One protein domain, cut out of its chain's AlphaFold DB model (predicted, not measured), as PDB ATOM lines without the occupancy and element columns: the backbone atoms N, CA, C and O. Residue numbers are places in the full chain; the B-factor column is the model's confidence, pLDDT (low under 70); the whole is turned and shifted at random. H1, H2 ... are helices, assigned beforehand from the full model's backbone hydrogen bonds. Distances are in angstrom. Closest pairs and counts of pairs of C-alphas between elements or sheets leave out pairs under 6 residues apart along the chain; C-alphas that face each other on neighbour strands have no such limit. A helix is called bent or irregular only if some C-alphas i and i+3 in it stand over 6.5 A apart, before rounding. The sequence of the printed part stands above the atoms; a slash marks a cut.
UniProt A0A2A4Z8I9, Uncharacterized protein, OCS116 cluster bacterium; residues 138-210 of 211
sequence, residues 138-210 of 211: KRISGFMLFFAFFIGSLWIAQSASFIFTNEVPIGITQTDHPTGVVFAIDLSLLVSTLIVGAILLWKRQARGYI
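What this domain is: This is residues 138 to 210 of the 211 residues of an uncharacterized protein of OCS116 cluster bacterium (UniProt A0A2A4Z8I9). Two long helices, H1 and H3, run opposite ways and cross at a slant, close together along arm H3b and spreading apart toward H2, to make a narrow rod. Short H2 lies in the turn between them at one end, short H4 folds back on H3b at the other, and residues 162 to 167 stick out. The printed part has 73 residues with four named helices, H1, H2, H3 and H4 in order, and no named strand; the class is all helix. It is loose, with a radius of gyration of the C-alphas of 14.8 A, and spans 43 by 19 by 16 A.

Where its parts are: H1, residues 138 to 165, begins at C-alpha 138 (25.199, -14.223, -16.166) and is 39.4 A long. H2 is residues 170 to 173. H3, residues 181 to 202, was assigned as one helix by its hydrogen bonds but is bent, with C-alphas 188 and 191 6.7 A apart. Its arms are H3a, residues 181 to 188, 10.6 A, and H3b, residues 191 to 202, 16.1 A. H4, residues 206 to 209, ends at C-alpha 209 (24.206, -6.413, -7.100).

How they stand to each other: H1 and H3b touch, closest at the C-alphas of Ser 141 and Ala 198, 4.2 A, at a shallow tilt of 29 degrees, opposite ways. With residues 151 to 156 alone H1 touches H3a, closest at the C-alphas of Trp 155 and Phe 183, 5.5 A, at a steep tilt of 49 degrees, opposite ways. H2 is close to but not clearly touching H1; the C-alphas of Gln 158 and Gly 171 are closest, 7.8 A. H4 touches H3b, closest at the C-alphas of Leu 201 and Gly 208, 4.1 A. H1 and H4 are apart. Each O i to N i+4 pair is within hydrogen-bond range in H3a and H3b, and 21 of 24 in H1; H2 and H4 are too short for one.

The domain as a whole: The farthest C-alphas, those of Asn 166 and Ala 206, are 44.6 A apart. The printed part has no cut and no long link. Its mean pLDDT is 94.3, and no printed residue is under 70.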
ATOM      1  N   LYS A 138      24.127 -13.350 -15.650       91.44
ATOM      2  CA  LYS A 138      25.199 -14.223 -16.166       91.44
ATOM      3  C   LYS A 138      26.094 -13.543 -17.207       91.44
ATOM      4  O   LYS A 138      27.287 -13.819 -17.238       91.44
ATOM      5  N   ARG A 139      25.542 -12.661 -18.053       93.81
ATOM      6  CA  ARG A 139      26.337 -11.930 -19.058       93.81
ATOM      7  C   ARG A 139      27.238 -10.900 -18.386       93.81
ATOM      8  O   ARG A 139      28.408 -10.820 -18.732       93.81
ATOM      9  N   ILE A 140      26.707 -10.172 -17.403       93.44
ATOM     10  CA  ILE A 140      27.468  -9.178 -16.637       93.44
ATOM     11  C   ILE A 140      28.586  -9.867 -15.853       93.44
ATOM     12  O   ILE A 140      29.744  -9.502 -16.005       93.44
ATOM     13  N   SER A 141      28.269 -10.924 -15.103       95.12
ATOM     14  CA  SER A 141      29.271 -11.695 -14.366       95.12
ATOM     15  C   SER A 141      30.322 -12.328 -15.286       95.12
ATOM     16  O   SER A 141      31.503 -12.317 -14.956       95.12
ATOM     17  N   GLY A 142      29.920 -12.856 -16.448       96.81
ATOM     18  CA  GLY A 142      30.856 -13.392 -17.439       96.81
ATOM     19  C   GLY A 142      31.811 -12.324 -17.977       96.81
ATOM     20  O   GLY A 142      33.011 -12.563 -18.046       96.81
ATOM     21  N   PHE A 143      31.295 -11.130 -18.281       96.56
ATOM     22  CA  PHE A 143      32.113  -9.989 -18.694       96.56
ATOM     23  C   PHE A 143      33.083  -9.542 -17.591       96.56
ATOM     24  O   PHE A 143      34.262  -9.346 -17.866       96.56
ATOM     25  N   MET A 144      32.618  -9.442 -16.343       96.94
ATOM     26  CA  MET A 144      33.465  -9.093 -15.196       96.94
ATOM     27  C   MET A 144      34.605 -10.100 -15.001       96.94
ATOM     28  O   MET A 144      35.749  -9.688 -14.839       96.94
ATOM     29  N   LEU A 145      34.319 -11.408 -15.063       98.00
ATOM     30  CA  LEU A 145      35.347 -12.452 -14.956       98.00
ATOM     31  C   LEU A 145      36.322 -12.424 -16.130       98.00
ATOM     32  O   LEU A 145      37.519 -12.576 -15.916       98.00
ATOM     33  N   PHE A 146      35.828 -12.214 -17.351       97.69
ATOM     34  CA  PHE A 146      36.682 -12.066 -18.526       97.69
ATOM     35  C   PHE A 146      37.643 -10.884 -18.364       97.69
ATOM     36  O   PHE A 146      38.845 -11.040 -18.559       97.69
ATOM     37  N   PHE A 147      37.129  -9.723 -17.956       97.19
ATOM     38  CA  PHE A 147      37.941  -8.524 -17.780       97.19
ATOM     39  C   PHE A 147      38.947  -8.678 -16.631       97.19
ATOM     40  O   PHE A 147      40.118  -8.337 -16.786       97.19
ATOM     41  N   ALA A 148      38.521  -9.274 -15.513       97.44
ATOM     42  CA  ALA A 148      39.399  -9.596 -14.393       97.44
ATOM     43  C   ALA A 148      40.504 -10.583 -14.788       97.44
ATOM     44  O   ALA A 148      41.654 -10.396 -14.406       97.44
ATOM     45  N   PHE A 149      40.173 -11.612 -15.572       97.88
ATOM     46  CA  PHE A 149      41.152 -12.560 -16.089       97.88
ATOM     47  C   PHE A 149      42.137 -11.880 -17.039       97.88
ATOM     48  O   PHE A 149      43.336 -12.100 -16.913       97.88
ATOM     49  N   PHE A 150      41.654 -11.038 -17.954       97.06
ATOM     50  CA  PHE A 150      42.496 -10.353 -18.930       97.06
ATOM     51  C   PHE A 150      43.501  -9.407 -18.259       97.06
ATOM     52  O   PHE A 150      44.709  -9.582 -18.415       97.06
ATOM     53  N   ILE A 151      43.014  -8.456 -17.457       95.94
ATOM     54  CA  ILE A 151      43.865  -7.481 -16.757       95.94
ATOM     55  C   ILE A 151      44.712  -8.166 -15.679       95.94
ATOM     56  O   ILE A 151      45.915  -7.931 -15.585       95.94
ATOM     57  N   GLY A 152      44.110  -9.069 -14.901       97.06
ATOM     58  CA  GLY A 152      44.801  -9.790 -13.837       97.06
ATOM     59  C   GLY A 152      45.941 -10.657 -14.362       97.06
ATOM     60  O   GLY A 152      47.046 -10.587 -13.833       97.06
ATOM     61  N   SER A 153      45.714 -11.418 -15.437       97.06
ATOM     62  CA  SER A 153      46.770 -12.248 -16.034       97.06
ATOM     63  C   SER A 153      47.901 -11.400 -16.603       97.06
ATOM     64  O   SER A 153      49.055 -11.791 -16.475       97.06
ATOM     65  N   LEU A 154      47.597 -10.233 -17.181       95.69
ATOM     66  CA  LEU A 154      48.607  -9.317 -17.709       95.69
ATOM     67  C   LEU A 154      49.540  -8.815 -16.595       95.69
ATOM     68  O   LEU A 154      50.759  -8.948 -16.715       95.69
ATOM     69  N   TRP A 155      48.993  -8.304 -15.487       95.75
ATOM     70  CA  TRP A 155      49.807  -7.805 -14.371       95.75
ATOM     71  C   TRP A 155      50.518  -8.912 -13.596       95.75
ATOM     72  O   TRP A 155      51.667  -8.733 -13.186       95.75
ATOM     73  N   ILE A 156      49.881 -10.078 -13.436       96.25
ATOM     74  CA  ILE A 156      50.518 -11.253 -12.831       96.25
ATOM     75  C   ILE A 156      51.672 -11.741 -13.707       96.25
ATOM     76  O   ILE A 156      52.737 -12.019 -13.172       96.25
ATOM     77  N   ALA A 157      51.505 -11.802 -15.031       95.25
ATOM     78  CA  ALA A 157      52.563 -12.229 -15.943       95.25
ATOM     79  C   ALA A 157      53.767 -11.280 -15.908       95.25
ATOM     80  O   ALA A 157      54.897 -11.750 -15.804       95.25
ATOM     81  N   GLN A 158      53.536  -9.960 -15.918       94.25
ATOM     82  CA  GLN A 158      54.619  -8.982 -15.753       94.25
ATOM     83  C   GLN A 158      55.300  -9.110 -14.384       94.25
ATOM     84  O   GLN A 158      56.519  -9.073 -14.290       94.25
ATOM     85  N   SER A 159      54.539  -9.318 -13.310       94.31
ATOM     86  CA  SER A 159      55.131  -9.495 -11.976       94.31
ATOM     87  C   SER A 159      55.920 -10.807 -11.867       94.31
ATOM     88  O   SER A 159      56.985 -10.849 -11.256       94.31
ATOM     89  N   ALA A 160      55.424 -11.880 -12.484       95.44
ATOM     90  CA  ALA A 160      56.068 -13.187 -12.490       95.44
ATOM     91  C   ALA A 160      57.321 -13.215 -13.371       95.44
ATOM     92  O   ALA A 160      58.252 -13.943 -13.044       95.44
ATOM     93  N   SER A 161      57.386 -12.424 -14.453       95.00
ATOM     94  CA  SER A 161      58.575 -12.390 -15.312       95.00
ATOM     95  C   SER A 161      59.818 -11.975 -14.529       95.00
ATOM     96  O   SER A 161      60.857 -12.600 -14.703       95.00
ATOM     97  N   PHE A 162      59.687 -11.027 -13.593       94.62
ATOM     98  CA  PHE A 162      60.781 -10.611 -12.709       94.62
ATOM     99  C   PHE A 162      61.390 -11.784 -11.924       94.62
ATOM    100  O   PHE A 162      62.603 -11.834 -11.753       94.62
ATOM    101  N   ILE A 163      60.581 -12.763 -11.501       94.81
ATOM    102  CA  ILE A 163      61.052 -13.943 -10.749       94.81
ATOM    103  C   ILE A 163      62.021 -14.790 -11.591       94.81
ATOM    104  O   ILE A 163      62.925 -15.420 -11.047       94.81
ATOM    105  N   PHE A 164      61.838 -14.811 -12.913       94.31
ATOM    106  CA  PHE A 164      62.638 -15.627 -13.827       94.31
ATOM    107  C   PHE A 164      63.760 -14.844 -14.515       94.31
ATOM    108  O   PHE A 164      64.791 -15.434 -14.833       94.31
ATOM    109  N   THR A 165      63.574 -13.544 -14.759       95.00
ATOM    110  CA  THR A 165      64.539 -12.710 -15.494       95.00
ATOM    111  C   THR A 165      65.406 -11.841 -14.587       95.00
ATOM    112  O   THR A 165      66.475 -11.422 -15.014       95.00
ATOM    113  N   ASN A 166      64.969 -11.559 -13.352       93.44
ATOM    114  CA  ASN A 166      65.507 -10.499 -12.487       93.44
ATOM    115  C   ASN A 166      65.502  -9.094 -13.130       93.44
ATOM    116  O   ASN A 166      66.172  -8.184 -12.644       93.44
ATOM    117  N   GLU A 167      64.727  -8.893 -14.199       94.19
ATOM    118  CA  GLU A 167      64.593  -7.609 -14.891       94.19
ATOM    119  C   GLU A 167      63.264  -6.942 -14.540       94.19
ATOM    120  O   GLU A 167      62.203  -7.572 -14.588       94.19
ATOM    121  N   VAL A 168      63.314  -5.652 -14.198       94.06
ATOM    122  CA  VAL A 168      62.116  -4.875 -13.855       94.06
ATOM    123  C   VAL A 168      61.209  -4.754 -15.090       94.06
ATOM    124  O   VAL A 168      61.675  -4.297 -16.136       94.06
ATOM    125  N   PRO A 169      59.915  -5.118 -14.992       94.25
ATOM    126  CA  PRO A 169      58.994  -5.066 -16.121       94.25
ATOM    127  C   PRO A 169      58.873  -3.677 -16.744       94.25
ATOM    128  O   PRO A 169      58.838  -2.660 -16.048       94.25
ATOM    129  N   ILE A 170      58.700  -3.649 -18.067       90.62
ATOM    130  CA  ILE A 170      58.594  -2.404 -18.835       90.62
ATOM    131  C   ILE A 170      57.432  -1.509 -18.380       90.62
ATOM    132  O   ILE A 170      57.554  -0.288 -18.394       90.62
ATOM    133  N   GLY A 171      56.332  -2.104 -17.899       87.19
ATOM    134  CA  GLY A 171      55.196  -1.358 -17.354       87.19
ATOM    135  C   GLY A 171      55.509  -0.587 -16.066       87.19
ATOM    136  O   GLY A 171      54.718   0.261 -15.671       87.19
ATOM    137  N   ILE A 172      56.651  -0.859 -15.423       93.50
ATOM    138  CA  ILE A 172      57.168  -0.091 -14.286       93.50
ATOM    139  C   ILE A 172      58.188   0.933 -14.785       93.50
ATOM    140  O   ILE A 172      58.042   2.123 -14.511       93.50
ATOM    141  N   THR A 173      59.184   0.497 -15.562       93.31
ATOM    142  CA  THR A 173      60.296   1.368 -15.981       93.31
ATOM    143  C   THR A 173      59.841   2.549 -16.836       93.31
ATOM    144  O   THR A 173      60.364   3.641 -16.671       93.31
ATOM    145  N   GLN A 174      58.814   2.384 -17.677       92.38
ATOM    146  CA  GLN A 174      58.243   3.482 -18.473       92.38
ATOM    147  C   GLN A 174      57.574   4.581 -17.636       92.38
ATOM    148  O   GLN A 174      57.341   5.681 -18.136       92.38
ATOM    149  N   THR A 175      57.239   4.294 -16.379       91.19
ATOM    150  CA  THR A 175      56.586   5.255 -15.480       91.19
ATOM    151  C   THR A 175      57.570   5.981 -14.564       91.19
ATOM    152  O   THR A 175      57.145   6.840 -13.799       91.19
ATOM    153  N   ASP A 176      58.859   5.618 -14.606       91.38
ATOM    154  CA  ASP A 176      59.903   6.054 -13.664       91.38
ATOM    155  C   ASP A 176      59.566   5.805 -12.178       91.38
ATOM    156  O   ASP A 176      60.202   6.359 -11.278       91.38
ATOM    157  N   HIS A 177      58.584   4.942 -11.891       91.94
ATOM    158  CA  HIS A 177      58.252   4.551 -10.525       91.94
ATOM    159  C   HIS A 177      59.166   3.443 -10.006       91.94
ATOM    160  O   HIS A 177      59.544   2.541 -10.753       91.94
ATOM    161  N   PRO A 178      59.454   3.427  -8.692       91.75
ATOM    162  CA  PRO A 178      60.249   2.367  -8.078       91.75
ATOM    163  C   PRO A 178      59.497   1.029  -7.964       91.75
ATOM    164  O   PRO A 178      60.091   0.024  -7.582       91.75
ATOM    165  N   THR A 179      58.186   1.000  -8.227       93.56
ATOM    166  CA  THR A 179      57.340  -0.194  -8.099       93.56
ATOM    167  C   THR A 179      56.140  -0.145  -9.047       93.56
ATOM    168  O   THR A 179      55.787   0.907  -9.576       93.56
ATOM    169  N   GLY A 180      55.474  -1.283  -9.240       93.94
ATOM    170  CA  GLY A 180      54.287  -1.409 -10.083       93.94
ATOM    171  C   GLY A 180      53.026  -0.901  -9.391       93.94
ATOM    172  O   GLY A 180      52.176  -1.704  -9.014       93.94
ATOM    173  N   VAL A 181      52.890   0.423  -9.246       95.62
ATOM    174  CA  VAL A 181      51.715   1.066  -8.620       95.62
ATOM    175  C   VAL A 181      50.418   0.630  -9.310       95.62
ATOM    176  O   VAL A 181      49.470   0.224  -8.640       95.62
ATOM    177  N   VAL A 182      50.409   0.620 -10.648       95.19
ATOM    178  CA  VAL A 182      49.277   0.129 -11.453       95.19
ATOM    179  C   VAL A 182      48.964  -1.326 -11.150       95.19
ATOM    180  O   VAL A 182      47.813  -1.673 -10.920       95.19
ATOM    181  N   PHE A 183      49.986  -2.174 -11.066       95.94
ATOM    182  CA  PHE A 183      49.789  -3.609 -10.878       95.94
ATOM    183  C   PHE A 183      49.187  -3.866  -9.496       95.94
ATOM    184  O   PHE A 183      48.239  -4.638  -9.355       95.94
ATOM    185  N   ALA A 184      49.713  -3.178  -8.478       96.62
ATOM    186  CA  ALA A 184      49.247  -3.285  -7.107       96.62
ATOM    187  C   ALA A 184      47.789  -2.827  -6.966       96.62
ATOM    188  O   ALA A 184      46.978  -3.558  -6.393       96.62
ATOM    189  N   ILE A 185      47.435  -1.652  -7.497       96.88
ATOM    190  CA  ILE A 185      46.074  -1.108  -7.393       96.88
ATOM    191  C   ILE A 185      45.085  -1.958  -8.201       96.88
ATOM    192  O   ILE A 185      44.038  -2.343  -7.673       96.88
ATOM    193  N   ASP A 186      45.426  -2.330  -9.435       97.25
ATOM    194  CA  ASP A 186      44.543  -3.122 -10.287       97.25
ATOM    195  C   ASP A 186      44.287  -4.506  -9.689       97.25
ATOM    196  O   ASP A 186      43.137  -4.930  -9.593       97.25
ATOM    197  N   LEU A 187      45.326  -5.216  -9.238       97.25
ATOM    198  CA  LEU A 187      45.160  -6.551  -8.659       97.25
ATOM    199  C   LEU A 187      44.412  -6.511  -7.320       97.25
ATOM    200  O   LEU A 187      43.548  -7.358  -7.073       97.25
ATOM    201  N   SER A 188      44.720  -5.534  -6.461       96.19
ATOM    202  CA  SER A 188      44.151  -5.459  -5.110       96.19
ATOM    203  C   SER A 188      42.734  -4.900  -5.062       96.19
ATOM    204  O   SER A 188      41.958  -5.350  -4.216       96.19
ATOM    205  N   LEU A 189      42.373  -3.968  -5.953       95.44
ATOM    206  CA  LEU A 189      41.065  -3.307  -5.949       95.44
ATOM    207  C   LEU A 189      40.209  -3.667  -7.161       95.44
ATOM    208  O   LEU A 189      39.063  -4.065  -6.973       95.44
ATOM    209  N   LEU A 190      40.713  -3.535  -8.391       96.25
ATOM    210  CA  LEU A 190      39.893  -3.732  -9.594       96.25
ATOM    211  C   LEU A 190      39.587  -5.218  -9.828       96.25
ATOM    212  O   LEU A 190      38.428  -5.633  -9.812       96.25
ATOM    213  N   VAL A 191      40.623  -6.035 -10.013       97.50
ATOM    214  CA  VAL A 191      40.522  -7.463 -10.342       97.50
ATOM    215  C   VAL A 191      39.838  -8.234  -9.215       97.50
ATOM    216  O   VAL A 191      38.925  -9.018  -9.474       97.50
ATOM    217  N   SER A 192      40.221  -7.982  -7.962       96.44
ATOM    218  CA  SER A 192      39.613  -8.630  -6.794       96.44
ATOM    219  C   SER A 192      38.111  -8.324  -6.676       96.44
ATOM    220  O   SER A 192      37.311  -9.249  -6.505       96.44
ATOM    221  N   THR A 193      37.708  -7.056  -6.842       95.50
ATOM    222  CA  THR A 193      36.298  -6.633  -6.789       95.50
ATOM    223  C   THR A 193      35.512  -7.247  -7.936       95.50
ATOM    224  O   THR A 193      34.431  -7.783  -7.706       95.50
ATOM    225  N   LEU A 194      36.069  -7.268  -9.152       96.94
ATOM    226  CA  LEU A 194      35.424  -7.898 -10.303       96.94
ATOM    227  C   LEU A 194      35.206  -9.400 -10.095       96.94
ATOM    228  O   LEU A 194      34.117  -9.891 -10.380       96.94
ATOM    229  N   ILE A 195      36.195 -10.131  -9.572       97.44
ATOM    230  CA  ILE A 195      36.062 -11.572  -9.306       97.44
ATOM    231  C   ILE A 195      34.991 -11.819  -8.241       97.44
ATOM    232  O   ILE A 195      34.076 -12.620  -8.449       97.44
ATOM    233  N   VAL A 196      35.082 -11.124  -7.103       96.56
ATOM    234  CA  VAL A 196      34.150 -11.309  -5.984       96.56
ATOM    235  C   VAL A 196      32.734 -10.901  -6.392       96.56
ATOM    236  O   VAL A 196      31.806 -11.700  -6.240       96.56
ATOM    237  N   GLY A 197      32.566  -9.711  -6.971       94.94
ATOM    238  CA  GLY A 197      31.292  -9.208  -7.480       94.94
ATOM    239  C   GLY A 197      30.681 -10.156  -8.506       94.94
ATOM    240  O   GLY A 197      29.532 -10.574  -8.357       94.94
ATOM    241  N   ALA A 198      31.472 -10.634  -9.472       95.56
ATOM    242  CA  ALA A 198      30.991 -11.567 -10.483       95.56
ATOM    243  C   ALA A 198      30.511 -12.895  -9.896       95.56
ATOM    244  O   ALA A 198      29.444 -13.368 -10.290       95.56
ATOM    245  N   ILE A 199      31.252 -13.489  -8.951       96.12
ATOM    246  CA  ILE A 199      30.871 -14.751  -8.297       96.12
ATOM    247  C   ILE A 199      29.578 -14.570  -7.493       96.12
ATOM    248  O   ILE A 199      28.667 -15.402  -7.589       96.12
ATOM    249  N   LEU A 200      29.477 -13.492  -6.710       94.25
ATOM    250  CA  LEU A 200      28.290 -13.191  -5.906       94.25
ATOM    251  C   LEU A 200      27.068 -12.936  -6.796       94.25
ATOM    252  O   LEU A 200      25.988 -13.481  -6.540       94.25
ATOM    253  N   LEU A 201      27.250 -12.156  -7.863       93.38
ATOM    254  CA  LEU A 201      26.215 -11.826  -8.832       93.38
ATOM    255  C   LEU A 201      25.763 -13.081  -9.586       93.38
ATOM    256  O   LEU A 201      24.563 -13.343  -9.652       93.38
ATOM    257  N   TRP A 202      26.690 -13.934 -10.037       93.75
ATOM    258  CA  TRP A 202      26.380 -15.200 -10.715       93.75
ATOM    259  C   TRP A 202      25.531 -16.125  -9.835       93.75
ATOM    260  O   TRP A 202      24.587 -16.756 -10.315       93.75
ATOM    261  N   LYS A 203      25.821 -16.156  -8.527       92.06
ATOM    262  CA  LYS A 203      25.046 -16.885  -7.507       92.06
ATOM    263  C   LYS A 203      23.739 -16.183  -7.102       92.06
ATOM    264  O   LYS A 203      23.044 -16.678  -6.221       92.06
ATOM    265  N   ARG A 204      23.398 -15.045  -7.724       87.81
ATOM    266  CA  ARG A 204      22.240 -14.187  -7.405       87.81
ATOM    267  C   ARG A 204      22.175 -13.781  -5.931       87.81
ATOM    268  O   ARG A 204      21.094 -13.577  -5.381       87.81
ATOM    269  N   GLN A 205      23.330 -13.656  -5.281       89.50
ATOM    270  CA  GLN A 205      23.389 -13.160  -3.913       89.50
ATOM    271  C   GLN A 205      23.154 -11.654  -3.909       89.50
ATOM    272  O   GLN A 205      23.692 -10.935  -4.749       89.50
ATOM    273  N   ALA A 206      22.391 -11.164  -2.931       86.56
ATOM    274  CA  ALA A 206      21.994  -9.759  -2.874       86.56
ATOM    275  C   ALA A 206      23.211  -8.809  -2.936       86.56
ATOM    276  O   ALA A 206      23.178  -7.805  -3.643       86.56
ATOM    277  N   ARG A 207      24.317  -9.163  -2.264       87.19
ATOM    278  CA  ARG A 207      25.555  -8.361  -2.230       87.19
ATOM    279  C   ARG A 207      26.228  -8.207  -3.598       87.19
ATOM    280  O   ARG A 207      26.831  -7.172  -3.840       87.19
ATOM    281  N   GLY A 208      26.074  -9.180  -4.498       86.75
ATOM    282  CA  GLY A 208      26.639  -9.115  -5.851       86.75
ATOM    283  C   GLY A 208      25.958  -8.096  -6.766       86.75
ATOM    284  O   GLY A 208      26.447  -7.831  -7.849       86.75
ATOM    285  N   TYR A 209      24.825  -7.517  -6.360       85.31
ATOM    286  CA  TYR A 209      24.206  -6.413  -7.100       85.31
ATOM    287  C   TYR A 209      24.843  -5.052  -6.784       85.31
ATOM    288  O   TYR A 209      24.498  -4.068  -7.434       85.31
ATOM    289  N   ILE A 210      25.711  -4.983  -5.770       87.25
ATOM    290  CA  ILE A 210      26.340  -3.743  -5.291       87.25
ATOM    291  C   ILE A 210      27.865  -3.774  -5.451       87.25
ATOM    292  O   ILE A 210      28.462  -2.720  -5.644       87.25
TER     293      ILE A 210